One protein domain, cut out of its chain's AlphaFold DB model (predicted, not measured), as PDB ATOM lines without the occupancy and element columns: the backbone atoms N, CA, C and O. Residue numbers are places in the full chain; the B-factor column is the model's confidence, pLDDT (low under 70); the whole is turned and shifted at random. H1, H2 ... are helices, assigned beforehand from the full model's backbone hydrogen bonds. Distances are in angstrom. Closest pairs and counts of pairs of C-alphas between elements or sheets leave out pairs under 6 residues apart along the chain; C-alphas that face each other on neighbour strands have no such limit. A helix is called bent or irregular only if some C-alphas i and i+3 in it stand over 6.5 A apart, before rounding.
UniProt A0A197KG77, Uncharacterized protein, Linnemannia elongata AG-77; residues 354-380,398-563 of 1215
ATOM      1  N   LYS A 354     256.248 140.585 179.972       94.75
ATOM      2  CA  LYS A 354     256.048 139.154 179.682       94.75
ATOM      3  C   LYS A 354     257.368 138.385 179.758       94.75
ATOM      4  O   LYS A 354     257.390 137.291 180.304       94.75
ATOM      5  N   GLU A 355     258.451 138.975 179.256       94.94
ATOM      6  CA  GLU A 355     259.816 138.446 179.349       94.94
ATOM      7  C   GLU A 355     260.232 138.293 180.818       94.94
ATOM      8  O   GLU A 355     260.584 137.196 181.232       94.94
ATOM      9  N   PHE A 356     260.070 139.335 181.644       96.25
ATOM     10  CA  PHE A 356     260.312 139.265 183.091       96.25
ATOM     11  C   PHE A 356     259.456 138.185 183.775       96.25
ATOM     12  O   PHE A 356     259.972 137.376 184.542       96.25
ATOM     13  N   ALA A 357     258.155 138.125 183.465       95.75
ATOM     14  CA  ALA A 357     257.260 137.105 184.015       95.75
ATOM     15  C   ALA A 357     257.600 135.669 183.561       95.75
ATOM     16  O   ALA A 357     257.246 134.715 184.251       95.75
ATOM     17  N   HIS A 358     258.285 135.511 182.426       96.56
ATOM     18  CA  HIS A 358     258.803 134.231 181.949       96.56
ATOM     19  C   HIS A 358     260.130 133.868 182.630       96.56
ATOM     20  O   HIS A 358     260.274 132.746 183.110       96.56
ATOM     21  N   THR A 359     261.082 134.805 182.709       97.19
ATOM     22  CA  THR A 359     262.390 134.608 183.359       97.19
ATOM     23  C   THR A 359     262.241 134.216 184.826       97.19
ATOM     24  O   THR A 359     262.884 133.269 185.263       97.19
ATOM     25  N   TYR A 360     261.349 134.882 185.565       97.12
ATOM     26  CA  TYR A 360     261.127 134.616 186.993       97.12
ATOM     27  C   TYR A 360     259.927 133.707 187.273       97.12
ATOM     28  O   TYR A 360     259.360 133.738 188.362       97.12
ATOM     29  N   LYS A 361     259.497 132.898 186.295       96.81
ATOM     30  CA  LYS A 361     258.296 132.054 186.416       96.81
ATOM     31  C   LYS A 361     258.336 131.127 187.642       96.81
ATOM     32  O   LYS A 361     257.298 130.896 188.251       96.81
ATOM     33  N   GLU A 362     259.514 130.626 188.009       96.12
ATOM     34  CA  GLU A 362     259.714 129.701 189.140       96.12
ATOM     35  C   GLU A 362     259.685 130.402 190.512       96.12
ATOM     36  O   GLU A 362     259.383 129.775 191.524       96.12
ATOM     37  N   GLN A 363     259.943 131.710 190.551       96.81
ATOM     38  CA  GLN A 363     259.855 132.548 191.753       96.81
ATOM     39  C   GLN A 363     258.494 133.262 191.847       96.81
ATOM     40  O   GLN A 363     258.066 133.657 192.926       96.81
ATOM     41  N   LEU A 364     257.773 133.382 190.729       95.38
ATOM     42  CA  LEU A 364     256.420 133.945 190.627       95.38
ATOM     43  C   LEU A 364     255.296 132.932 190.921       95.38
ATOM     44  O   LEU A 364     254.127 133.194 190.627       95.38
ATOM     45  N   VAL A 365     255.652 131.787 191.500       95.00
ATOM     46  CA  VAL A 365     254.744 130.718 191.929       95.00
ATOM     47  C   VAL A 365     253.842 131.210 193.067       95.00
ATOM     48  O   VAL A 365     254.305 131.844 194.015       95.00
ATOM     49  N   SER A 366     252.543 130.912 192.983       97.56
ATOM     50  CA  SER A 366     251.568 131.344 193.997       97.56
ATOM     51  C   SER A 366     251.798 130.672 195.356       97.56
ATOM     52  O   SER A 366     252.274 129.534 195.425       97.56
ATOM     53  N   PHE A 367     251.368 131.318 196.446       97.88
ATOM     54  CA  PHE A 367     251.446 130.726 197.784       97.88
ATOM     55  C   PHE A 367     250.761 129.354 197.833       97.88
ATOM     56  O   PHE A 367     251.281 128.413 198.423       97.88
ATOM     57  N   GLN A 368     249.605 129.220 197.176       97.44
ATOM     58  CA  GLN A 368     248.830 127.977 197.137       97.44
ATOM     59  C   GLN A 368     249.589 126.827 196.448       97.44
ATOM     60  O   GLN A 368     249.449 125.668 196.841       97.44
ATOM     61  N   GLU A 369     250.395 127.132 195.434       97.00
ATOM     62  CA  GLU A 369     251.165 126.153 194.664       97.00
ATOM     63  C   GLU A 369     252.405 125.678 195.439       97.00
ATOM     64  O   GLU A 369     252.619 124.472 195.550       97.00
ATOM     65  N   ILE A 370     253.128 126.582 196.117       96.94
ATOM     66  CA  ILE A 370     254.184 126.201 197.078       96.94
ATOM     67  C   ILE A 370     253.580 125.389 198.237       96.94
ATOM     68  O   ILE A 370     254.052 124.300 198.574       96.94
ATOM     69  N   TRP A 371     252.500 125.895 198.840       97.31
ATOM     70  CA  TRP A 371     251.926 125.332 200.060       97.31
ATOM     71  C   TRP A 371     251.307 123.948 199.862       97.31
ATOM     72  O   TRP A 371     251.430 123.101 200.743       97.31
ATOM     73  N   THR A 372     250.686 123.668 198.712       96.00
ATOM     74  CA  THR A 372     250.150 122.320 198.435       96.00
ATOM     75  C   THR A 372     251.243 121.256 198.375       96.00
ATOM     76  O   THR A 372     251.002 120.131 198.810       96.00
ATOM     77  N   GLY A 373     252.458 121.602 197.933       94.94
ATOM     78  CA  GLY A 373     253.624 120.719 198.016       94.94
ATOM     79  C   GLY A 373     254.034 120.420 199.464       94.94
ATOM     80  O   GLY A 373     254.214 119.258 199.827       94.94
ATOM     81  N   VAL A 374     254.123 121.457 200.304       95.50
ATOM     82  CA  VAL A 374     254.446 121.353 201.744       95.50
ATOM     83  C   VAL A 374     253.395 120.517 202.480       95.50
ATOM     84  O   VAL A 374     253.707 119.514 203.124       95.50
ATOM     85  N   GLU A 375     252.123 120.882 202.331       94.38
ATOM     86  CA  GLU A 375     250.983 120.226 202.966       94.38
ATOM     87  C   GLU A 375     250.865 118.750 202.549       94.38
ATOM     88  O   GLU A 375     250.561 117.897 203.388       94.38
ATOM     89  N   ALA A 376     251.158 118.418 201.286       93.94
ATOM     90  CA  ALA A 376     251.119 117.045 200.789       93.94
ATOM     91  C   ALA A 376     252.214 116.141 201.377       93.94
ATOM     92  O   ALA A 376     251.953 114.947 201.538       93.94
ATOM     93  N   LYS A 377     253.399 116.675 201.703       92.50
ATOM     94  CA  LYS A 377     254.450 115.933 202.420       92.50
ATOM     95  C   LYS A 377     254.062 115.729 203.884       92.50
ATOM     96  O   LYS A 377     253.979 114.601 204.362       92.50
ATOM     97  N   VAL A 378     253.728 116.824 204.565       92.31
ATOM     98  CA  VAL A 378     253.482 116.865 206.015       92.31
ATOM     99  C   VAL A 378     252.238 116.064 206.416       92.31
ATOM    100  O   VAL A 378     252.251 115.381 207.438       92.31
ATOM    101  N   LYS A 379     251.178 116.058 205.593       90.06
ATOM    102  CA  LYS A 379     249.987 115.209 205.809       90.06
ATOM    103  C   LYS A 379     250.162 113.754 205.362       90.06
ATOM    104  O   LYS A 379     249.262 112.947 205.591       90.06
ATOM    105  N   LYS A 380     251.289 113.398 204.739       85.19
ATOM    106  CA  LYS A 380     251.633 112.020 204.350       85.19
ATOM    107  C   LYS A 380     252.956 111.582 204.998       85.19
ATOM    108  O   LYS A 380     253.880 111.207 204.271       85.19
ATOM    109  N   VAL A 398     258.233 120.672 211.599       94.88
ATOM    110  CA  VAL A 398     258.045 122.122 211.799       94.88
ATOM    111  C   VAL A 398     259.001 122.923 210.911       94.88
ATOM    112  O   VAL A 398     258.579 123.901 210.295       94.88
ATOM    113  N   GLU A 399     260.262 122.499 210.788       95.50
ATOM    114  CA  GLU A 399     261.253 123.149 209.925       95.50
ATOM    115  C   GLU A 399     260.920 122.994 208.439       95.50
ATOM    116  O   GLU A 399     261.135 123.943 207.688       95.50
ATOM    117  N   GLU A 400     260.348 121.869 207.991       94.81
ATOM    118  CA  GLU A 400     259.891 121.747 206.597       94.81
ATOM    119  C   GLU A 400     258.725 122.708 206.289       94.81
ATOM    120  O   GLU A 400     258.732 123.364 205.242       94.81
ATOM    121  N   VAL A 401     257.759 122.859 207.206       96.69
ATOM    122  CA  VAL A 401     256.653 123.821 207.041       96.69
ATOM    123  C   VAL A 401     257.171 125.263 207.047       96.69
ATOM    124  O   VAL A 401     256.837 126.043 206.151       96.69
ATOM    125  N   ASP A 402     258.032 125.612 208.005       97.69
ATOM    126  CA  ASP A 402     258.629 126.947 208.103       97.69
ATOM    127  C   ASP A 402     259.552 127.258 206.914       97.69
ATOM    128  O   ASP A 402     259.597 128.404 206.471       97.69
ATOM    129  N   SER A 403     260.248 126.266 206.352       96.75
ATOM    130  CA  SER A 403     261.069 126.426 205.142       96.75
ATOM    131  C   SER A 403     260.215 126.634 203.891       96.75
ATOM    132  O   SER A 403     260.549 127.472 203.058       96.75
ATOM    133  N   GLY A 404     259.083 125.935 203.777       96.75
ATOM    134  CA  GLY A 404     258.112 126.162 202.707       96.75
ATOM    135  C   GLY A 404     257.476 127.555 202.755       96.75
ATOM    136  O   GLY A 404     257.286 128.184 201.716       96.75
ATOM    137  N   PHE A 405     257.200 128.069 203.958       98.06
ATOM    138  CA  PHE A 405     256.736 129.445 204.139       98.06
ATOM    139  C   PHE A 405     257.840 130.479 203.845       98.06
ATOM    140  O   PHE A 405     257.576 131.459 203.149       98.06
ATOM    141  N   LYS A 406     259.081 130.248 204.305       97.75
ATOM    142  CA  LYS A 406     260.243 131.097 203.967       97.75
ATOM    143  C   LYS A 406     260.455 131.185 202.461       97.75
ATOM    144  O   LYS A 406     260.504 132.290 201.951       97.75
ATOM    145  N   LEU A 407     260.439 130.062 201.739       97.56
ATOM    146  CA  LEU A 407     260.616 130.041 200.283       97.56
ATOM    147  C   LEU A 407     259.631 130.964 199.543       97.56
ATOM    148  O   LEU A 407     260.025 131.626 198.590       97.56
ATOM    149  N   PHE A 408     258.372 131.061 199.986       98.12
ATOM    150  CA  PHE A 408     257.409 132.019 199.424       98.12
ATOM    151  C   PHE A 408     257.809 133.484 199.691       98.12
ATOM    152  O   PHE A 408     257.783 134.311 198.778       98.12
ATOM    153  N   ILE A 409     258.199 133.798 200.929       98.25
ATOM    154  CA  ILE A 409     258.653 135.131 201.354       98.25
ATOM    155  C   ILE A 409     259.940 135.540 200.611       98.25
ATOM    156  O   ILE A 409     260.014 136.630 200.042       98.25
ATOM    157  N   ASP A 410     260.917 134.638 200.558       97.81
ATOM    158  CA  ASP A 410     262.213 134.820 199.908       97.81
ATOM    159  C   ASP A 410     262.050 134.996 198.390       97.81
ATOM    160  O   ASP A 410     262.650 135.902 197.816       97.81
ATOM    161  N   ASN A 411     261.181 134.204 197.744       97.88
ATOM    162  CA  ASN A 411     260.839 134.355 196.326       97.88
ATOM    163  C   ASN A 411     260.237 135.735 196.018       97.88
ATOM    164  O   ASN A 411     260.642 136.378 195.047       97.88
ATOM    165  N   MET A 412     259.306 136.218 196.847       97.12
ATOM    166  CA  MET A 412     258.683 137.536 196.679       97.12
ATOM    167  C   MET A 412     259.720 138.662 196.789       97.12
ATOM    168  O   MET A 412     259.834 139.489 195.882       97.12
ATOM    169  N   GLN A 413     260.547 138.650 197.843       97.38
ATOM    170  CA  GLN A 413     261.631 139.628 197.992       97.38
ATOM    171  C   GLN A 413     262.677 139.523 196.873       97.38
ATOM    172  O   GLN A 413     263.210 140.541 196.430       97.38
ATOM    173  N   HIS A 414     262.992 138.311 196.406       97.44
ATOM    174  CA  HIS A 414     263.898 138.094 195.279       97.44
ATOM    175  C   HIS A 414     263.345 138.761 194.017       97.44
ATOM    176  O   HIS A 414     264.035 139.566 193.402       97.44
ATOM    177  N   VAL A 415     262.077 138.520 193.673       97.25
ATOM    178  CA  VAL A 415     261.410 139.140 192.515       97.25
ATOM    179  C   VAL A 415     261.416 140.672 192.595       97.25
ATOM    180  O   VAL A 415     261.632 141.325 191.575       97.25
ATOM    181  N   HIS A 416     261.230 141.271 193.776       96.50
ATOM    182  CA  HIS A 416     261.307 142.729 193.953       96.50
ATOM    183  C   HIS A 416     262.737 143.271 193.750       96.50
ATOM    184  O   HIS A 416     262.938 144.272 193.050       96.50
ATOM    185  N   LYS A 417     263.746 142.569 194.283       96.62
ATOM    186  CA  LYS A 417     265.171 142.889 194.088       96.62
ATOM    187  C   LYS A 417     265.567 142.780 192.607       96.62
ATOM    188  O   LYS A 417     266.195 143.700 192.085       96.62
ATOM    189  N   GLN A 418     265.111 141.744 191.898       97.00
ATOM    190  CA  GLN A 418     265.382 141.564 190.465       97.00
ATOM    191  C   GLN A 418     264.617 142.544 189.564       97.00
ATOM    192  O   GLN A 418     265.164 143.004 188.565       97.00
ATOM    193  N   LEU A 419     263.388 142.946 189.916       96.75
ATOM    194  CA  LEU A 419     262.695 144.030 189.202       96.75
ATOM    195  C   LEU A 419     263.509 145.336 189.258       96.75
ATOM    196  O   LEU A 419     263.543 146.096 188.289       96.75
ATOM    197  N   THR A 420     264.200 145.569 190.375       96.50
ATOM    198  CA  THR A 420     265.089 146.720 190.552       96.50
ATOM    199  C   THR A 420     266.370 146.568 189.724       96.50
ATOM    200  O   THR A 420     266.626 147.397 188.853       96.50
ATOM    201  N   ALA A 421     267.147 145.503 189.936       94.69
ATOM    202  CA  ALA A 421     268.442 145.314 189.275       94.69
ATOM    203  C   ALA A 421     268.318 145.102 187.749       94.69
ATOM    204  O   ALA A 421     268.841 145.888 186.953       94.69
ATOM    205  N   ASP A 422     267.567 144.082 187.331       92.94
ATOM    206  CA  ASP A 422     267.558 143.613 185.941       92.94
ATOM    207  C   ASP A 422     266.615 144.417 185.037       92.94
ATOM    208  O   ASP A 422     266.782 144.407 183.813       92.94
ATOM    209  N   VAL A 423     265.643 145.149 185.605       93.44
ATOM    210  CA  VAL A 423     264.679 145.938 184.819       93.44
ATOM    211  C   VAL A 423     264.789 147.439 185.056       93.44
ATOM    212  O   VAL A 423     264.926 148.167 184.070       93.44
ATOM    213  N   LEU A 424     264.739 147.938 186.296       95.19
ATOM    214  CA  LEU A 424     264.831 149.384 186.543       95.19
ATOM    215  C   LEU A 424     266.213 149.923 186.157       95.19
ATOM    216  O   LEU A 424     266.285 150.774 185.277       95.19
ATOM    217  N   GLU A 425     267.305 149.410 186.729       95.62
ATOM    218  CA  GLU A 425     268.646 149.944 186.438       95.62
ATOM    219  C   GLU A 425     269.102 149.660 185.002       95.62
ATOM    220  O   GLU A 425     269.759 150.490 184.370       95.62
ATOM    221  N   SER A 426     268.712 148.507 184.456       94.62
ATOM    222  CA  SER A 426     268.940 148.156 183.052       94.62
ATOM    223  C   SER A 426     268.226 149.127 182.101       94.62
ATOM    224  O   SER A 426     268.857 149.688 181.204       94.62
ATOM    225  N   SER A 427     266.933 149.407 182.328       92.12
ATOM    226  CA  SER A 427     266.186 150.355 181.489       92.12
ATOM    227  C   SER A 427     266.569 151.816 181.729       92.12
ATOM    228  O   SER A 427     266.588 152.570 180.760       92.12
ATOM    229  N   GLU A 428     266.967 152.213 182.946       95.31
ATOM    230  CA  GLU A 428     267.588 153.520 183.192       95.31
ATOM    231  C   GLU A 428     268.840 153.682 182.323       95.31
ATOM    232  O   GLU A 428     268.946 154.657 181.580       95.31
ATOM    233  N   ARG A 429     269.757 152.708 182.361       96.94
ATOM    234  CA  ARG A 429     271.008 152.737 181.591       96.94
ATOM    235  C   ARG A 429     270.748 152.788 180.083       96.94
ATOM    236  O   ARG A 429     271.339 153.621 179.402       96.94
ATOM    237  N   SER A 430     269.840 151.955 179.564       96.69
ATOM    238  CA  SER A 430     269.490 151.946 178.136       96.69
ATOM    239  C   SER A 430     268.803 153.234 177.671       96.69
ATOM    240  O   SER A 430     269.157 153.749 176.615       96.69
ATOM    241  N   LEU A 431     267.846 153.773 178.438       96.50
ATOM    242  CA  LEU A 431     267.168 155.029 178.093       96.50
ATOM    243  C   LEU A 431     268.126 156.222 178.153       96.50
ATOM    244  O   LEU A 431     268.108 157.059 177.256       96.50
ATOM    245  N   ARG A 432     268.986 156.275 179.177       97.31
ATOM    246  CA  ARG A 432     270.005 157.317 179.346       97.31
ATOM    247  C   ARG A 432     270.967 157.354 178.161       97.31
ATOM    248  O   ARG A 432     271.244 158.436 177.653       97.31
ATOM    249  N   GLU A 433     271.452 156.199 177.701       97.62
ATOM    250  CA  GLU A 433     272.365 156.152 176.552       97.62
ATOM    251  C   GLU A 433     271.649 156.488 175.239       97.62
ATOM    252  O   GLU A 433     272.122 157.345 174.499       97.62
ATOM    253  N   PHE A 434     270.453 155.936 175.010       97.81
ATOM    254  CA  PHE A 434     269.615 156.288 173.859       97.81
ATOM    255  C   PHE A 434     269.329 157.800 173.776       97.81
ATOM    256  O   PHE A 434     269.389 158.388 172.698       97.81
ATOM    257  N   ILE A 435     269.058 158.456 174.908       97.44
ATOM    258  CA  ILE A 435     268.795 159.901 174.957       97.44
ATOM    259  C   ILE A 435     270.068 160.723 174.705       97.44
ATOM    260  O   ILE A 435     269.978 161.758 174.045       97.44
ATOM    261  N   LYS A 436     271.255 160.261 175.130       97.25
ATOM    262  CA  LYS A 436     272.534 160.877 174.719       97.25
ATOM    263  C   LYS A 436     272.783 160.727 173.219       97.25
ATOM    264  O   LYS A 436     273.144 161.708 172.578       97.25
ATOM    265  N   GLU A 437     272.606 159.526 172.662       97.19
ATOM    266  CA  GLU A 437     272.797 159.259 171.229       97.19
ATOM    267  C   GLU A 437     271.849 160.118 170.384       97.19
ATOM    268  O   GLU A 437     272.287 160.786 169.445       97.19
ATOM    269  N   LEU A 438     270.572 160.180 170.775       96.44
ATOM    270  CA  LEU A 438     269.573 161.056 170.173       96.44
ATOM    271  C   LEU A 438     269.996 162.526 170.277       96.44
ATOM    272  O   LEU A 438     270.030 163.218 169.260       96.44
ATOM    273  N   ALA A 439     270.367 163.009 171.465       96.56
ATOM    274  CA  ALA A 439     270.765 164.400 171.655       96.56
ATOM    275  C   ALA A 439     272.018 164.766 170.841       96.56
ATOM    276  O   ALA A 439     272.056 165.825 170.211       96.56
ATOM    277  N   ALA A 440     273.014 163.881 170.770       96.75
ATOM    278  CA  ALA A 440     274.214 164.069 169.959       96.75
ATOM    279  C   ALA A 440     273.897 164.088 168.452       96.75
ATOM    280  O   ALA A 440     274.396 164.954 167.728       96.75
ATOM    281  N   ALA A 441     273.031 163.185 167.978       95.31
ATOM    282  CA  ALA A 441     272.596 163.137 166.583       95.31
ATOM    283  C   ALA A 441     271.817 164.402 166.182       95.31
ATOM    284  O   ALA A 441     272.163 165.041 165.187       95.31
ATOM    285  N   GLN A 442     270.830 164.809 166.985       95.25
ATOM    286  CA  GLN A 442     270.041 166.025 166.754       95.25
ATOM    287  C   GLN A 442     270.928 167.281 166.821       95.25
ATOM    288  O   GLN A 442     270.860 168.129 165.935       95.25
ATOM    289  N   THR A 443     271.851 167.359 167.787       96.44
ATOM    290  CA  THR A 443     272.837 168.453 167.894       96.44
ATOM    291  C   THR A 443     273.732 168.550 166.658       96.44
ATOM    292  O   THR A 443     273.983 169.651 166.167       96.44
ATOM    293  N   LYS A 444     274.213 167.417 166.127       96.25
ATOM    294  CA  LYS A 444     275.034 167.386 164.906       96.25
ATOM    295  C   LYS A 444     274.250 167.886 163.691       96.25
ATOM    296  O   LYS A 444     274.778 168.682 162.919       96.25
ATOM    297  N   ILE A 445     273.001 167.445 163.543       93.62
ATOM    298  CA  ILE A 445     272.106 167.853 162.453       93.62
ATOM    299  C   ILE A 445     271.810 169.360 162.530       93.62
ATOM    300  O   ILE A 445     272.035 170.075 161.555       93.62
ATOM    301  N   LEU A 446     271.397 169.861 163.699       93.88
ATOM    302  CA  LEU A 446     271.086 171.278 163.924       93.88
ATOM    303  C   LEU A 446     272.296 172.198 163.714       93.88
ATOM    304  O   LEU A 446     272.140 173.294 163.180       93.88
ATOM    305  N   LYS A 447     273.508 171.766 164.096       94.62
ATOM    306  CA  LYS A 447     274.739 172.534 163.843       94.62
ATOM    307  C   LYS A 447     275.071 172.609 162.350       94.62
ATOM    308  O   LYS A 447     275.402 173.689 161.879       94.62
ATOM    309  N   LEU A 448     274.917 171.513 161.600       91.31
ATOM    310  CA  LEU A 448     275.121 171.511 160.143       91.31
ATOM    311  C   LEU A 448     274.101 172.397 159.411       91.31
ATOM    312  O   LEU A 448     274.496 173.175 158.547       91.31
ATOM    313  N   ALA A 449     272.820 172.332 159.792       89.88
ATOM    314  CA  ALA A 449     271.786 173.221 159.261       89.88
ATOM    315  C   ALA A 449     272.099 174.697 159.571       89.88
ATOM    316  O   ALA A 449     272.082 175.538 158.679       89.88
ATOM    317  N   LEU A 450     272.475 175.017 160.818       91.31
ATOM    318  CA  LEU A 450     272.852 176.377 161.214       91.31
ATOM    319  C   LEU A 450     274.040 176.924 160.404       91.31
ATOM    320  O   LEU A 450     273.995 178.084 160.000       91.31
ATOM    321  N   THR A 451     275.068 176.112 160.138       90.06
ATOM    322  CA  THR A 451     276.203 176.504 159.285       90.06
ATOM    323  C   THR A 451     275.749 176.815 157.857       90.06
ATOM    324  O   THR A 451     276.019 177.907 157.365       90.06
ATOM    325  N   ARG A 452     274.981 175.926 157.214       87.44
ATOM    326  CA  ARG A 452     274.506 176.135 155.833       87.44
ATOM    327  C   ARG A 452     273.559 177.335 155.703       87.44
ATOM    328  O   ARG A 452     273.666 178.089 154.740       87.44
ATOM    329  N   ILE A 453     272.695 177.566 156.696       85.88
ATOM    330  CA  ILE A 453     271.829 178.756 156.786       85.88
ATOM    331  C   ILE A 453     272.664 180.049 156.907       85.88
ATOM    332  O   ILE A 453     272.275 181.077 156.363       85.88
ATOM    333  N   GLN A 454     273.818 180.013 157.586       85.38
ATOM    334  CA  GLN A 454     274.723 181.167 157.720       85.38
ATOM    335  C   GLN A 454     275.599 181.408 156.478       85.38
ATOM    336  O   GLN A 454     275.919 182.557 156.166       85.38
ATOM    337  N   GLU A 455     275.982 180.348 155.767       84.25
ATOM    338  CA  GLU A 455     276.759 180.412 154.521       84.25
ATOM    339  C   GLU A 455     275.892 180.811 153.312       84.25
ATOM    340  O   GLU A 455     276.364 181.496 152.400       84.25
ATOM    341  N   GLY A 456     274.615 180.416 153.309       73.44
ATOM    342  CA  GLY A 456     273.666 180.563 152.205       73.44
ATOM    343  C   GLY A 456     273.167 181.987 151.946       73.44
ATOM    344  O   GLY A 456     271.974 182.249 152.049       73.44
ATOM    345  N   LYS A 457     274.042 182.914 151.544       66.94
ATOM    346  CA  LYS A 457     273.629 184.242 151.052       66.94
ATOM    347  C   LYS A 457     273.018 184.140 149.650       66.94
ATOM    348  O   LYS A 457     273.734 184.169 148.655       66.94
ATOM    349  N   VAL A 458     271.691 184.032 149.589       59.69
ATOM    350  CA  VAL A 458     270.937 183.866 148.333       59.69
ATOM    351  C   VAL A 458     270.713 185.196 147.601       59.69
ATOM    352  O   VAL A 458     270.654 185.206 146.375       59.69
ATOM    353  N   GLY A 459     270.609 186.320 148.318       59.09
ATOM    354  CA  GLY A 459     270.483 187.645 147.700       59.09
ATOM    355  C   GLY A 459     269.113 187.895 147.065       59.09
ATOM    356  O   GLY A 459     268.996 188.671 146.116       59.09
ATOM    357  N   THR A 460     268.072 187.233 147.576       64.31
ATOM    358  CA  THR A 460     266.684 187.510 147.195       64.31
ATOM    359  C   THR A 460     265.888 187.820 148.458       64.31
ATOM    360  O   THR A 460     265.659 186.947 149.292       64.31
ATOM    361  N   ALA A 461     265.420 189.066 148.587       67.06
ATOM    362  CA  ALA A 461     264.944 189.637 149.857       67.06
ATOM    363  C   ALA A 461     263.842 188.832 150.583       67.06
ATOM    364  O   ALA A 461     263.668 188.951 151.795       67.06
ATOM    365  N   ARG A 462     263.087 187.992 149.859       63.00
ATOM    366  CA  ARG A 462     262.098 187.076 150.447       63.00
ATOM    367  C   ARG A 462     262.733 185.856 151.125       63.00
ATOM    368  O   ARG A 462     262.214 185.417 152.147       63.00
ATOM    369  N   ILE A 463     263.792 185.296 150.544       72.00
ATOM    370  CA  ILE A 463     264.562 184.197 151.137       72.00
ATOM    371  C   ILE A 463     265.443 184.743 152.257       72.00
ATOM    372  O   ILE A 463     265.465 184.156 153.335       72.00
ATOM    373  N   ASP A 464     266.071 185.902 152.042       76.69
ATOM    374  CA  ASP A 464     266.927 186.551 153.038       76.69
ATOM    375  C   ASP A 464     266.164 186.764 154.365       76.69
ATOM    376  O   ASP A 464     266.671 186.391 155.419       76.69
ATOM    377  N   LYS A 465     264.890 187.199 154.328       78.50
ATOM    378  CA  LYS A 465     264.055 187.285 155.543       78.50
ATOM    379  C   LYS A 465     263.843 185.931 156.253       78.50
ATOM    380  O   LYS A 465     263.806 185.879 157.480       78.50
ATOM    381  N   ILE A 466     263.656 184.828 155.523       74.12
ATOM    382  CA  ILE A 466     263.486 183.503 156.155       74.12
ATOM    383  C   ILE A 466     264.798 183.102 156.850       74.12
ATOM    384  O   ILE A 466     264.782 182.647 157.993       74.12
ATOM    385  N   LEU A 467     265.931 183.369 156.195       76.50
ATOM    386  CA  LEU A 467     267.278 183.141 156.722       76.50
ATOM    387  C   LEU A 467     267.649 184.053 157.909       76.50
ATOM    388  O   LEU A 467     268.559 183.706 158.657       76.50
ATOM    389  N   GLU A 468     266.956 185.174 158.132       84.88
ATOM    390  CA  GLU A 468     267.089 185.980 159.359       84.88
ATOM    391  C   GLU A 468     266.422 185.301 160.572       84.88
ATOM    392  O   GLU A 468     266.981 185.313 161.670       84.88
ATOM    393  N   GLU A 469     265.254 184.673 160.387       88.38
ATOM    394  CA  GLU A 469     264.481 184.045 161.472       88.38
ATOM    395  C   GLU A 469     264.996 182.627 161.832       88.38
ATOM    396  O   GLU A 469     265.048 182.252 163.010       88.38
ATOM    397  N   SER A 470     265.409 181.816 160.848       88.81
ATOM    398  CA  SER A 470     265.805 180.411 161.073       88.81
ATOM    399  C   SER A 470     267.016 180.194 162.015       88.81
ATOM    400  O   SER A 470     266.960 179.252 162.810       88.81
ATOM    401  N   PRO A 471     268.080 181.030 162.049       91.50
ATOM    402  CA  PRO A 471     269.186 180.883 163.001       91.50
ATOM    403  C   PRO A 471     268.763 180.937 164.471       91.50
ATOM    404  O   PRO A 471     269.388 180.287 165.313       91.50
ATOM    405  N   GLU A 472     267.713 181.691 164.811       93.25
ATOM    406  CA  GLU A 472     267.185 181.705 166.175       93.25
ATOM    407  C   GLU A 472     266.385 180.434 166.484       93.25
ATOM    408  O   GLU A 472     266.583 179.840 167.549       93.25
ATOM    409  N   LYS A 473     265.586 179.936 165.527       92.81
ATOM    410  CA  LYS A 473     264.926 178.621 165.633       92.81
ATOM    411  C   LYS A 473     265.958 177.515 165.889       92.81
ATOM    412  O   LYS A 473     265.805 176.764 166.851       92.81
ATOM    413  N   CYS A 474     267.060 177.486 165.133       93.44
ATOM    414  CA  CYS A 474     268.181 176.558 165.340       93.44
ATOM    415  C   CYS A 474     268.770 176.630 166.754       93.44
ATOM    416  O   CYS A 474     268.957 175.596 167.395       93.44
ATOM    417  N   ARG A 475     269.036 177.836 167.275       95.00
ATOM    418  CA  ARG A 475     269.554 178.022 168.644       95.00
ATOM    419  C   ARG A 475     268.557 177.555 169.706       95.00
ATOM    420  O   ARG A 475     268.971 177.013 170.726       95.00
ATOM    421  N   ASN A 476     267.261 177.756 169.491       95.19
ATOM    422  CA  ASN A 476     266.230 177.363 170.450       95.19
ATOM    423  C   ASN A 476     265.951 175.848 170.415       95.19
ATOM    424  O   ASN A 476     265.799 175.242 171.476       95.19
ATOM    425  N   ALA A 477     266.016 175.209 169.242       94.94
ATOM    426  CA  ALA A 477     266.016 173.750 169.120       94.94
ATOM    427  C   ALA A 477     267.265 173.117 169.766       94.94
ATOM    428  O   ALA A 477     267.136 172.142 170.504       94.94
ATOM    429  N   LEU A 478     268.456 173.705 169.583       96.12
ATOM    430  CA  LEU A 478     269.685 173.251 170.252       96.12
ATOM    431  C   LEU A 478     269.550 173.290 171.782       96.12
ATOM    432  O   LEU A 478     269.784 172.272 172.425       96.12
ATOM    433  N   LYS A 479     269.065 174.400 172.359       96.81
ATOM    434  CA  LYS A 479     268.796 174.498 173.808       96.81
ATOM    435  C   LYS A 479     267.812 173.428 174.300       96.81
ATOM    436  O   LYS A 479     267.994 172.895 175.389       96.81
ATOM    437  N   MET A 480     266.775 173.105 173.520       95.56
ATOM    438  CA  MET A 480     265.816 172.044 173.865       95.56
ATOM    439  C   MET A 480     266.489 170.662 173.881       95.56
ATOM    440  O   MET A 480     266.259 169.873 174.796       95.56
ATOM    441  N   VAL A 481     267.351 170.384 172.900       95.88
ATOM    442  CA  VAL A 481     268.132 169.141 172.815       95.88
ATOM    443  C   VAL A 481     269.150 169.036 173.961       95.88
ATOM    444  O   VAL A 481     269.293 167.970 174.555       95.88
ATOM    445  N   GLU A 482     269.804 170.137 174.333       95.75
ATOM    446  CA  GLU A 482     270.727 170.215 175.476       95.75
ATOM    447  C   GLU A 482     270.002 170.000 176.821       95.75
ATOM    448  O   GLU A 482     270.522 169.327 177.712       95.75
ATOM    449  N   GLN A 483     268.767 170.496 176.960       96.62
ATOM    450  CA  GLN A 483     267.921 170.287 178.144       96.62
ATOM    451  C   GLN A 483     267.330 168.870 178.253       96.62
ATOM    452  O   GLN A 483     266.849 168.494 179.325       96.62
ATOM    453  N   LEU A 484     267.384 168.062 177.189       95.31
ATOM    454  CA  LEU A 484     266.745 166.746 177.138       95.31
ATOM    455  C   LEU A 484     267.276 165.780 178.208       95.31
ATOM    456  O   LEU A 484     266.489 165.085 178.853       95.31
ATOM    457  N   ILE A 485     268.594 165.772 178.428       96.12
ATOM    458  CA  ILE A 485     269.253 164.918 179.428       96.12
ATOM    459  C   ILE A 485     268.869 165.362 180.862       96.12
ATOM    460  O   ILE A 485     268.324 164.530 181.585       96.12
ATOM    461  N   PRO A 486     269.018 166.642 181.283       97.25
ATOM    462  CA  PRO A 486     268.528 167.116 182.585       97.25
ATOM    463  C   PRO A 486     267.037 166.857 182.858       97.25
ATOM    464  O   PRO A 486     266.664 166.501 183.978       97.25
ATOM    465  N   ILE A 487     266.172 167.018 181.848       95.06
ATOM    466  CA  ILE A 487     264.729 166.760 181.980       95.06
ATOM    467  C   ILE A 487     264.473 165.264 182.195       95.06
ATOM    468  O   ILE A 487     263.712 164.897 183.094       95.06
ATOM    469  N   PHE A 488     265.119 164.398 181.409       96.56
ATOM    470  CA  PHE A 488     265.022 162.949 181.576       96.56
ATOM    471  C   PHE A 488     265.548 162.492 182.940       96.56
ATOM    472  O   PHE A 488     264.857 161.744 183.627       96.56
ATOM    473  N   ASP A 489     266.706 162.986 183.375       96.81
ATOM    474  CA  ASP A 489     267.304 162.636 184.667       96.81
ATOM    475  C   ASP A 489     266.404 163.045 185.840       96.81
ATOM    476  O   ASP A 489     266.228 162.283 186.793       96.81
ATOM    477  N   THR A 490     265.745 164.202 185.731       96.94
ATOM    478  CA  THR A 490     264.746 164.658 186.706       96.94
ATOM    479  C   THR A 490     263.521 163.733 186.732       96.94
ATOM    480  O   THR A 490     263.109 163.299 187.812       96.94
ATOM    481  N   LYS A 491     262.960 163.372 185.565       95.69
ATOM    482  CA  LYS A 491     261.845 162.405 185.463       95.69
ATOM    483  C   LYS A 491     262.238 161.028 186.019       95.69
ATOM    484  O   LYS A 491     261.461 160.417 186.752       95.69
ATOM    485  N   MET A 492     263.436 160.546 185.691       97.00
ATOM    486  CA  MET A 492     263.950 159.239 186.104       97.00
ATOM    487  C   MET A 492     264.200 159.182 187.611       97.00
ATOM    488  O   MET A 492     263.777 158.224 188.252       97.00
ATOM    489  N   GLY A 493     264.804 160.215 188.207       96.44
ATOM    490  CA  GLY A 493     264.990 160.299 189.658       96.44
ATOM    491  C   GLY A 493     263.660 160.252 190.418       96.44
ATOM    492  O   GLY A 493     263.521 159.498 191.382       96.44
ATOM    493  N   GLN A 494     262.646 160.980 189.937       96.31
ATOM    494  CA  GLN A 494     261.289 160.935 190.497       96.31
ATOM    495  C   GLN A 494     260.650 159.545 190.352       96.31
ATOM    496  O   GLN A 494     260.110 159.014 191.323       96.31
ATOM    497  N   PHE A 495     260.751 158.920 189.174       97.00
ATOM    498  CA  PHE A 495     260.253 157.561 188.946       97.00
ATOM    499  C   PHE A 495     260.954 156.531 189.839       97.00
ATOM    500  O   PHE A 495     260.281 155.725 190.473       97.00
ATOM    501  N   ARG A 496     262.285 156.596 189.972       97.00
ATOM    502  CA  ARG A 496     263.082 155.712 190.835       97.00
ATOM    503  C   ARG A 496     262.638 155.800 192.298       97.00
ATOM    504  O   ARG A 496     262.455 154.762 192.927       97.00
ATOM    505  N   VAL A 497     262.368 157.002 192.815       97.31
ATOM    506  CA  VAL A 497     261.794 157.188 194.165       97.31
ATOM    507  C   VAL A 497     260.384 156.593 194.275       97.31
ATOM    508  O   VAL A 497     260.098 155.893 195.244       97.31
ATOM    509  N   LEU A 498     259.509 156.808 193.285       96.69
ATOM    510  CA  LEU A 498     258.157 156.231 193.285       96.69
ATOM    511  C   LEU A 498     258.175 154.694 193.244       96.69
ATOM    512  O   LEU A 498     257.409 154.063 193.970       96.69
ATOM    513  N   VAL A 499     259.059 154.090 192.443       96.62
ATOM    514  CA  VAL A 499     259.222 152.629 192.359       96.62
ATOM    515  C   VAL A 499     259.765 152.058 193.665       96.62
ATOM    516  O   VAL A 499     259.206 151.088 194.167       96.62
ATOM    517  N   LEU A 500     260.800 152.667 194.252       96.94
ATOM    518  CA  LEU A 500     261.362 152.207 195.525       96.94
ATOM    519  C   LEU A 500     260.349 152.324 196.674       96.94
ATOM    520  O   LEU A 500     260.237 151.396 197.469       96.94
ATOM    521  N   ASN A 501     259.548 153.394 196.718       97.56
ATOM    522  CA  ASN A 501     258.444 153.512 197.675       97.56
ATOM    523  C   ASN A 501     257.385 152.417 197.457       97.56
ATOM    524  O   ASN A 501     256.977 151.765 198.414       97.56
ATOM    525  N   LYS A 502     256.980 152.162 196.205       97.56
ATOM    526  CA  LYS A 502     255.991 151.121 195.878       97.56
ATOM    527  C   LYS A 502     256.481 149.702 196.145       97.56
ATOM    528  O   LYS A 502     255.656 148.860 196.475       97.56
ATOM    529  N   LEU A 503     257.782 149.430 196.026       97.00
ATOM    530  CA  LEU A 503     258.376 148.154 196.436       97.00
ATOM    531  C   LEU A 503     258.458 148.041 197.963       97.00
ATOM    532  O   LEU A 503     258.056 147.016 198.503       97.00
ATOM    533  N   LYS A 504     258.848 149.117 198.660       97.44
ATOM    534  CA  LYS A 504     258.868 149.182 200.130       97.44
ATOM    535  C   LYS A 504     257.486 148.946 200.752       97.44
ATOM    536  O   LYS A 504     257.401 148.224 201.734       97.44
ATOM    537  N   GLU A 505     256.411 149.459 200.149       97.62
ATOM    538  CA  GLU A 505     255.029 149.130 200.548       97.62
ATOM    539  C   GLU A 505     254.728 147.621 200.478       97.62
ATOM    540  O   GLU A 505     253.987 147.104 201.314       97.62
ATOM    541  N   VAL A 506     255.283 146.899 199.492       97.69
ATOM    542  CA  VAL A 506     255.104 145.440 199.409       97.69
ATOM    543  C   VAL A 506     256.003 144.728 200.411       97.69
ATOM    544  O   VAL A 506     255.535 143.814 201.079       97.69
ATOM    545  N   ASP A 507     257.262 145.142 200.550       97.38
ATOM    546  CA  ASP A 507     258.221 144.513 201.463       97.38
ATOM    547  C   ASP A 507     257.820 144.698 202.945       97.38
ATOM    548  O   ASP A 507     257.966 143.768 203.734       97.38
ATOM    549  N   GLU A 508     257.193 145.820 203.316       97.88
ATOM    550  CA  GLU A 508     256.568 146.011 204.638       97.88
ATOM    551  C   GLU A 508     255.379 145.058 204.872       97.88
ATOM    552  O   GLU A 508     255.217 144.517 205.969       97.88
ATOM    553  N   GLU A 509     254.560 144.785 203.847       98.19
ATOM    554  CA  GLU A 509     253.497 143.771 203.927       98.19
ATOM    555  C   GLU A 509     254.084 142.347 203.989       98.19
ATOM    556  O   GLU A 509     253.558 141.505 204.719       98.19
ATOM    557  N   VAL A 510     255.193 142.070 203.286       98.00
ATOM    558  CA  VAL A 510     255.948 140.804 203.376       98.00
ATOM    559  C   VAL A 510     256.441 140.585 204.809       98.00
ATOM    560  O   VAL A 510     256.184 139.526 205.385       98.00
ATOM    561  N   GLU A 511     257.103 141.578 205.407       97.88
ATOM    562  CA  GLU A 511     257.588 141.514 206.790       97.88
ATOM    563  C   GLU A 511     256.435 141.384 207.795       97.88
ATOM    564  O   GLU A 511     256.513 140.568 208.713       97.88
ATOM    565  N   SER A 512     255.323 142.099 207.588       98.06
ATOM    566  CA  SER A 512     254.115 141.981 208.416       98.06
ATOM    567  C   SER A 512     253.495 140.578 208.354       98.06
ATOM    568  O   SER A 512     253.167 139.988 209.388       98.06
ATOM    569  N   VAL A 513     253.372 139.997 207.155       98.25
ATOM    570  CA  VAL A 513     252.856 138.633 206.948       98.25
ATOM    571  C   VAL A 513     253.814 137.583 207.523       98.25
ATOM    572  O   VAL A 513     253.353 136.611 208.127       98.25
ATOM    573  N   ALA A 514     255.130 137.789 207.419       98.12
ATOM    574  CA  ALA A 514     256.129 136.914 208.022       98.12
ATOM    575  C   ALA A 514     256.124 136.989 209.559       98.12
ATOM    576  O   ALA A 514     256.092 135.949 210.218       98.12
ATOM    577  N   ALA A 515     256.079 138.185 210.149       98.00
ATOM    578  CA  ALA A 515     255.971 138.367 211.595       98.00
ATOM    579  C   ALA A 515     254.686 137.721 212.141       98.00
ATOM    580  O   ALA A 515     254.747 136.928 213.084       98.00
ATOM    581  N   ALA A 516     253.546 137.964 211.486       97.88
ATOM    582  CA  ALA A 516     252.272 137.348 211.838       97.88
ATOM    583  C   ALA A 516     252.306 135.812 211.730       97.88
ATOM    584  O   ALA A 516     251.672 135.131 212.535       97.88
ATOM    585  N   TYR A 517     253.061 135.235 210.789       98.31
ATOM    586  CA  TYR A 517     253.292 133.789 210.746       98.31
ATOM    587  C   TYR A 517     254.157 133.312 211.921       98.31
ATOM    588  O   TYR A 517     253.719 132.466 212.702       98.31
ATOM    589  N   PHE A 518     255.371 133.849 212.072       97.88
ATOM    590  CA  PHE A 518     256.365 133.311 213.005       97.88
ATOM    591  C   PHE A 518     256.030 133.553 214.481       97.88
ATOM    592  O   PHE A 518     256.348 132.688 215.302       97.88
ATOM    593  N   GLN A 519     255.401 134.691 214.807       97.31
ATOM    594  CA  GLN A 519     255.132 135.139 216.179       97.31
ATOM    595  C   GLN A 519     253.729 134.749 216.673       97.31
ATOM    596  O   GLN A 519     253.589 134.270 217.795       97.31
ATOM    597  N   GLU A 520     252.687 134.918 215.849       97.06
ATOM    598  CA  GLU A 520     251.289 134.679 216.259       97.06
ATOM    599  C   GLU A 520     250.835 133.210 216.093       97.06
ATOM    600  O   GLU A 520     249.641 132.918 216.204       97.06
ATOM    601  N   SER A 521     251.740 132.279 215.769       97.06
ATOM    602  CA  SER A 521     251.431 130.848 215.668       97.06
ATOM    603  C   SER A 521     252.361 130.001 216.528       97.06
ATOM    604  O   SER A 521     253.546 130.301 216.681       97.06
ATOM    605  N   GLN A 522     251.819 128.926 217.103       96.25
ATOM    606  CA  GLN A 522     252.600 128.009 217.928       96.25
ATOM    607  C   GLN A 522     253.697 127.333 217.094       96.25
ATOM    608  O   GLN A 522     253.480 126.991 215.930       96.25
ATOM    609  N   LYS A 523     254.857 127.078 217.714       96.12
ATOM    610  CA  LYS A 523     255.976 126.316 217.129       96.12
ATOM    611  C   LYS A 523     255.683 124.808 217.111       96.12
ATOM    612  O   LYS A 523     256.420 124.007 217.673       96.12
ATOM    613  N   THR A 524     254.558 124.434 216.514       96.69
ATOM    614  CA  THR A 524     254.114 123.054 216.305       96.69
ATOM    615  C   THR A 524     253.574 122.939 214.885       96.69
ATOM    616  O   THR A 524     253.024 123.902 214.349       96.69
ATOM    617  N   VAL A 525     253.692 121.758 214.271       95.81
ATOM    618  CA  VAL A 525     253.210 121.518 212.897       95.81
ATOM    619  C   VAL A 525     251.742 121.928 212.773       95.81
ATOM    620  O   VAL A 525     251.373 122.678 211.873       95.81
ATOM    621  N   GLN A 526     250.920 121.509 213.738       95.56
ATOM    622  CA  GLN A 526     249.504 121.855 213.799       95.56
ATOM    623  C   GLN A 526     249.283 123.372 213.920       95.56
ATOM    624  O   GLN A 526     248.491 123.915 213.158       95.56
ATOM    625  N   GLY A 527     250.014 124.075 214.793       97.12
ATOM    626  CA  GLY A 527     249.883 125.526 214.962       97.12
ATOM    627  C   GLY A 527     250.237 126.328 213.705       97.12
ATOM    628  O   GLY A 527     249.545 127.294 213.374       97.12
ATOM    629  N   ARG A 528     251.263 125.899 212.956       97.00
ATOM    630  CA  ARG A 528     251.610 126.486 211.650       97.00
ATOM    631  C   ARG A 528     250.529 126.217 210.597       97.00
ATOM    632  O   ARG A 528     250.074 127.149 209.931       97.00
ATOM    633  N   LEU A 529     250.072 124.966 210.482       96.38
ATOM    634  CA  LEU A 529     248.998 124.578 209.559       96.38
ATOM    635  C   LEU A 529     247.681 125.312 209.872       96.38
ATOM    636  O   LEU A 529     247.009 125.773 208.953       96.38
ATOM    637  N   GLU A 530     247.327 125.481 211.147       96.69
ATOM    638  CA  GLU A 530     246.143 126.230 211.590       96.69
ATOM    639  C   GLU A 530     246.259 127.729 211.301       96.69
ATOM    640  O   GLU A 530     245.283 128.345 210.862       96.69
ATOM    641  N   LYS A 531     247.452 128.322 211.457       97.50
ATOM    642  CA  LYS A 531     247.684 129.721 211.078       97.50
ATOM    643  C   LYS A 531     247.479 129.939 209.584       97.50
ATOM    644  O   LYS A 531     246.804 130.894 209.206       97.50
ATOM    645  N   VAL A 532     247.971 129.033 208.740       97.19
ATOM    646  CA  VAL A 532     247.727 129.092 207.290       97.19
ATOM    647  C   VAL A 532     246.294 128.694 206.923       97.19
ATOM    648  O   VAL A 532     245.744 129.209 205.955       97.19
ATOM    649  N   ALA A 533     245.610 127.873 207.720       96.50
ATOM    650  CA  ALA A 533     244.178 127.629 207.559       96.50
ATOM    651  C   ALA A 533     243.308 128.830 207.993       96.50
ATOM    652  O   ALA A 533     242.151 128.933 207.570       96.50
ATOM    653  N   ASN A 534     243.828 129.776 208.781       97.94
ATOM    654  CA  ASN A 534     243.067 130.926 209.261       97.94
ATOM    655  C   ASN A 534     242.540 131.794 208.093       97.94
ATOM    656  O   ASN A 534     243.258 132.150 207.156       97.94
ATOM    657  N   LYS A 535     241.245 132.137 208.144       97.69
ATOM    658  CA  LYS A 535     240.541 132.883 207.086       97.69
ATOM    659  C   LYS A 535     241.055 134.316 206.914       97.69
ATOM    660  O   LYS A 535     240.985 134.848 205.809       97.69
ATOM    661  N   GLU A 536     241.546 134.946 207.977       97.44
ATOM    662  CA  GLU A 536     242.131 136.285 207.920       97.44
ATOM    663  C   GLU A 536     243.571 136.246 207.407       97.44
ATOM    664  O   GLU A 536     243.909 136.991 206.491       97.44
ATOM    665  N   PHE A 537     244.395 135.320 207.899       98.06
ATOM    666  CA  PHE A 537     245.778 135.192 207.432       98.06
ATOM    667  C   PHE A 537     245.843 134.881 205.923       98.06
ATOM    668  O   PHE A 537     246.584 135.531 205.186       98.06
ATOM    669  N   ARG A 538     244.949 134.018 205.413       97.81
ATOM    670  CA  ARG A 538     244.791 133.785 203.961       97.81
ATOM    671  C   ARG A 538     244.298 135.002 203.171       97.81
ATOM    672  O   ARG A 538     244.548 135.071 201.971       97.81
ATOM    673  N   ARG A 539     243.617 135.971 203.800       97.94
ATOM    674  CA  ARG A 539     243.307 137.267 203.165       97.94
ATOM    675  C   ARG A 539     244.549 138.157 203.095       97.94
ATOM    676  O   ARG A 539     244.745 138.775 202.056       97.94
ATOM    677  N   ARG A 540     245.388 138.188 204.141       98.12
ATOM    678  CA  ARG A 540     246.658 138.942 204.131       98.12
ATOM    679  C   ARG A 540     247.620 138.405 203.061       98.12
ATOM    680  O   ARG A 540     248.092 139.185 202.246       98.12
ATOM    681  N   ILE A 541     247.787 137.080 202.951       98.12
ATOM    682  CA  ILE A 541     248.563 136.456 201.857       98.12
ATOM    683  C   ILE A 541     248.021 136.869 200.479       98.12
ATOM    684  O   ILE A 541     248.779 137.368 199.656       98.12
ATOM    685  N   LYS A 542     246.710 136.743 200.232       97.88
ATOM    686  CA  LYS A 542     246.130 137.118 198.928       97.88
ATOM    687  C   LYS A 542     246.227 138.613 198.618       97.88
ATOM    688  O   LYS A 542     246.361 138.976 197.452       97.88
ATOM    689  N   LYS A 543     246.174 139.479 199.637       97.69
ATOM    690  CA  LYS A 543     246.442 140.920 199.506       97.69
ATOM    691  C   LYS A 543     247.898 141.160 199.092       97.69
ATOM    692  O   LYS A 543     248.127 141.941 198.179       97.69
ATOM    693  N   LEU A 544     248.850 140.464 199.711       98.00
ATOM    694  CA  LEU A 544     250.277 140.540 199.389       98.00
ATOM    695  C   LEU A 544     250.588 140.031 197.963       98.00
ATOM    696  O   LEU A 544     251.277 140.714 197.204       98.00
ATOM    697  N   GLU A 545     250.035 138.880 197.562       97.62
ATOM    698  CA  GLU A 545     250.136 138.362 196.185       97.62
ATOM    699  C   GLU A 545     249.583 139.379 195.169       97.62
ATOM    700  O   GLU A 545     250.246 139.703 194.179       97.62
ATOM    701  N   PHE A 546     248.390 139.924 195.436       97.44
ATOM    702  CA  PHE A 546     247.757 140.948 194.604       97.44
ATOM    703  C   PHE A 546     248.611 142.221 194.511       97.44
ATOM    704  O   PHE A 546     248.846 142.703 193.405       97.44
ATOM    705  N   LEU A 547     249.130 142.720 195.636       97.38
ATOM    706  CA  LEU A 547     249.948 143.933 195.702       97.38
ATOM    707  C   LEU A 547     251.256 143.791 194.903       97.38
ATOM    708  O   LEU A 547     251.615 144.700 194.161       97.38
ATOM    709  N   SER A 548     251.935 142.637 194.959       96.56
ATOM    710  CA  SER A 548     253.124 142.388 194.122       96.56
ATOM    711  C   SER A 548     252.792 142.334 192.625       96.56
ATOM    712  O   SER A 548     253.565 142.828 191.797       96.56
ATOM    713  N   VAL A 549     251.648 141.751 192.246       96.69
ATOM    714  CA  VAL A 549     251.182 141.734 190.847       96.69
ATOM    715  C   VAL A 549     250.802 143.142 190.376       96.69
ATOM    716  O   VAL A 549     251.172 143.535 189.267       96.69
ATOM    717  N   GLU A 550     250.114 143.920 191.212       97.00
ATOM    718  CA  GLU A 550     249.710 145.296 190.916       97.00
ATOM    719  C   GLU A 550     250.921 146.228 190.801       97.00
ATOM    720  O   GLU A 550     251.055 146.899 189.779       97.00
ATOM    721  N   THR A 551     251.861 146.199 191.752       97.19
ATOM    722  CA  THR A 551     253.105 146.988 191.702       97.19
ATOM    723  C   THR A 551     253.943 146.658 190.464       97.19
ATOM    724  O   THR A 551     254.436 147.574 189.804       97.19
ATOM    725  N   ARG A 552     254.049 145.382 190.057       96.81
ATOM    726  CA  ARG A 552     254.721 145.006 188.797       96.81
ATOM    727  C   ARG A 552     253.982 145.520 187.559       96.81
ATOM    728  O   ARG A 552     254.618 146.063 186.658       96.81
ATOM    729  N   LYS A 553     252.653 145.388 187.504       96.19
ATOM    730  CA  LYS A 553     251.837 145.910 186.392       96.19
ATOM    731  C   LYS A 553     251.971 147.433 186.276       96.19
ATOM    732  O   LYS A 553     252.216 147.940 185.183       96.19
ATOM    733  N   TRP A 554     251.849 148.138 187.401       96.94
ATOM    734  CA  TRP A 554     252.030 149.583 187.511       96.94
ATOM    735  C   TRP A 554     253.429 150.003 187.050       96.94
ATOM    736  O   TRP A 554     253.536 150.872 186.192       96.94
ATOM    737  N   PHE A 555     254.487 149.327 187.512       96.88
ATOM    738  CA  PHE A 555     255.869 149.595 187.099       96.88
ATOM    739  C   PHE A 555     256.032 149.554 185.572       96.88
ATOM    740  O   PHE A 555     256.516 150.517 184.975       96.88
ATOM    741  N   PHE A 556     255.589 148.474 184.916       95.88
ATOM    742  CA  PHE A 556     255.724 148.342 183.460       95.88
ATOM    743  C   PHE A 556     254.873 149.358 182.685       95.88
ATOM    744  O   PHE A 556     255.291 149.779 181.607       95.88
ATOM    745  N   GLN A 557     253.727 149.781 183.228       94.44
ATOM    746  CA  GLN A 557     252.869 150.803 182.627       94.44
ATOM    747  C   GLN A 557     253.448 152.219 182.799       94.44
ATOM    748  O   GLN A 557     253.580 152.949 181.820       94.44
ATOM    749  N   SER A 558     253.859 152.604 184.011       94.25
ATOM    750  CA  SER A 558     254.441 153.924 184.301       94.25
ATOM    751  C   SER A 558     255.837 154.119 183.700       94.25
ATOM    752  O   SER A 558     256.204 155.243 183.370       94.25
ATOM    753  N   ARG A 559     256.598 153.046 183.441       94.38
ATOM    754  CA  ARG A 559     257.854 153.139 182.676       94.38
ATOM    755  C   ARG A 559     257.640 153.735 181.273       94.38
ATOM    756  O   ARG A 559     258.527 154.414 180.765       94.38
ATOM    757  N   LEU A 560     256.469 153.535 180.656       92.88
ATOM    758  CA  LEU A 560     256.150 154.071 179.322       92.88
ATOM    759  C   LEU A 560     256.089 155.611 179.286       92.88
ATOM    760  O   LEU A 560     256.295 156.198 178.225       92.88
ATOM    761  N   THR A 561     255.839 156.272 180.424       93.94
ATOM    762  CA  THR A 561     255.720 157.740 180.509       93.94
ATOM    763  C   THR A 561     257.039 158.452 180.827       93.94
ATOM    764  O   THR A 561     257.067 159.680 180.885       93.94
ATOM    765  N   LEU A 562     258.143 157.716 181.017       94.50
ATOM    766  CA  LEU A 562     259.484 158.295 181.197       94.50
ATOM    767  C   LEU A 562     259.930 159.083 179.958       94.50
ATOM    768  O   LEU A 562     260.397 160.218 180.063       94.50
ATOM    769  N   PHE A 563     259.762 158.467 178.786       96.06
ATOM    770  CA  PHE A 563     260.100 159.049 177.493       96.06
ATOM    771  C   PHE A 563     259.099 158.569 176.437       96.06
ATOM    772  O   PHE A 563     259.315 157.580 175.727       96.06
TER     773      PHE A 563
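AT A GLANCE: This is residues 354 to 380 and 398 to 563 of the 1215 residues of an uncharacterized protein of Linnemannia elongata AG-77 (UniProt A0A197KG77). A long helical hairpin of H3 and the bent H4 makes a rod, and H6 folds back beside H4b to give an up-and-down bundle of H3, H4b and H6, each running against the one before it. Where H3 begins, H2 packs on its residues 400 to 408 and H5 on its residues 398 to 402. The printed part has 193 residues with six named helices, H1 to H6, and no named strand: all helix. It is extended, with a radius of gyration of the C-alphas of 27.7 A and spans of 96 by 24 by 20 A.

HOW THE PARTS SIT: Start at H1, residues 354 to 359, near H3, residues 398 to 455. H2, residues 367 to 378, touches H3 at a shallow tilt of 26 degrees; Val 374 and Gly 404 have the closest C-alphas, 6.1 A apart. H4, residues 461 to 519, was assigned as one helix by its hydrogen bonds but is bent, with C-alphas 482 and 485 6.8 A apart; its arms are H4a, residues 461 to 482, irregular with C-alphas 468 and 471 6.6 A apart, and H4b, residues 485 to 519. H3 and H4a form a hairpin, closest at C-alphas 439 and 481, 5.5 A. H4b touches H3, closest at C-alphas 510 and 409, 6.6 A. H5, residues 525 to 533, touches H3, closest at C-alphas 525 and 398, 5.0 A. H6, residues 537 to 561, touches H4b, closest at C-alphas 548 and 506, 6.4 A. Every O i to N i+4 pair is within hydrogen-bond range in H1 and H5; H2 has 7 of 8, H3 50 of 54, H4a 15 of 18, H4b 30 of 31, H6 19 of 21.

IN THESE COORDINATES: Find C-alpha 398 at (258.045, 122.122, 211.799); H3 runs 83.8 A from there. H4a spans 32.7 A, H4b 49.4 A, and H6 36.5 A to C-alpha 561 at (255.720, 157.740, 180.509).

THE WHOLE: Residues 381 to 397 are not printed, a gap of 14.1 A between C-alphas 380 and 398. Of the links printed whole, none is long. Look for pLDDT under 70 at residues 457 to 462.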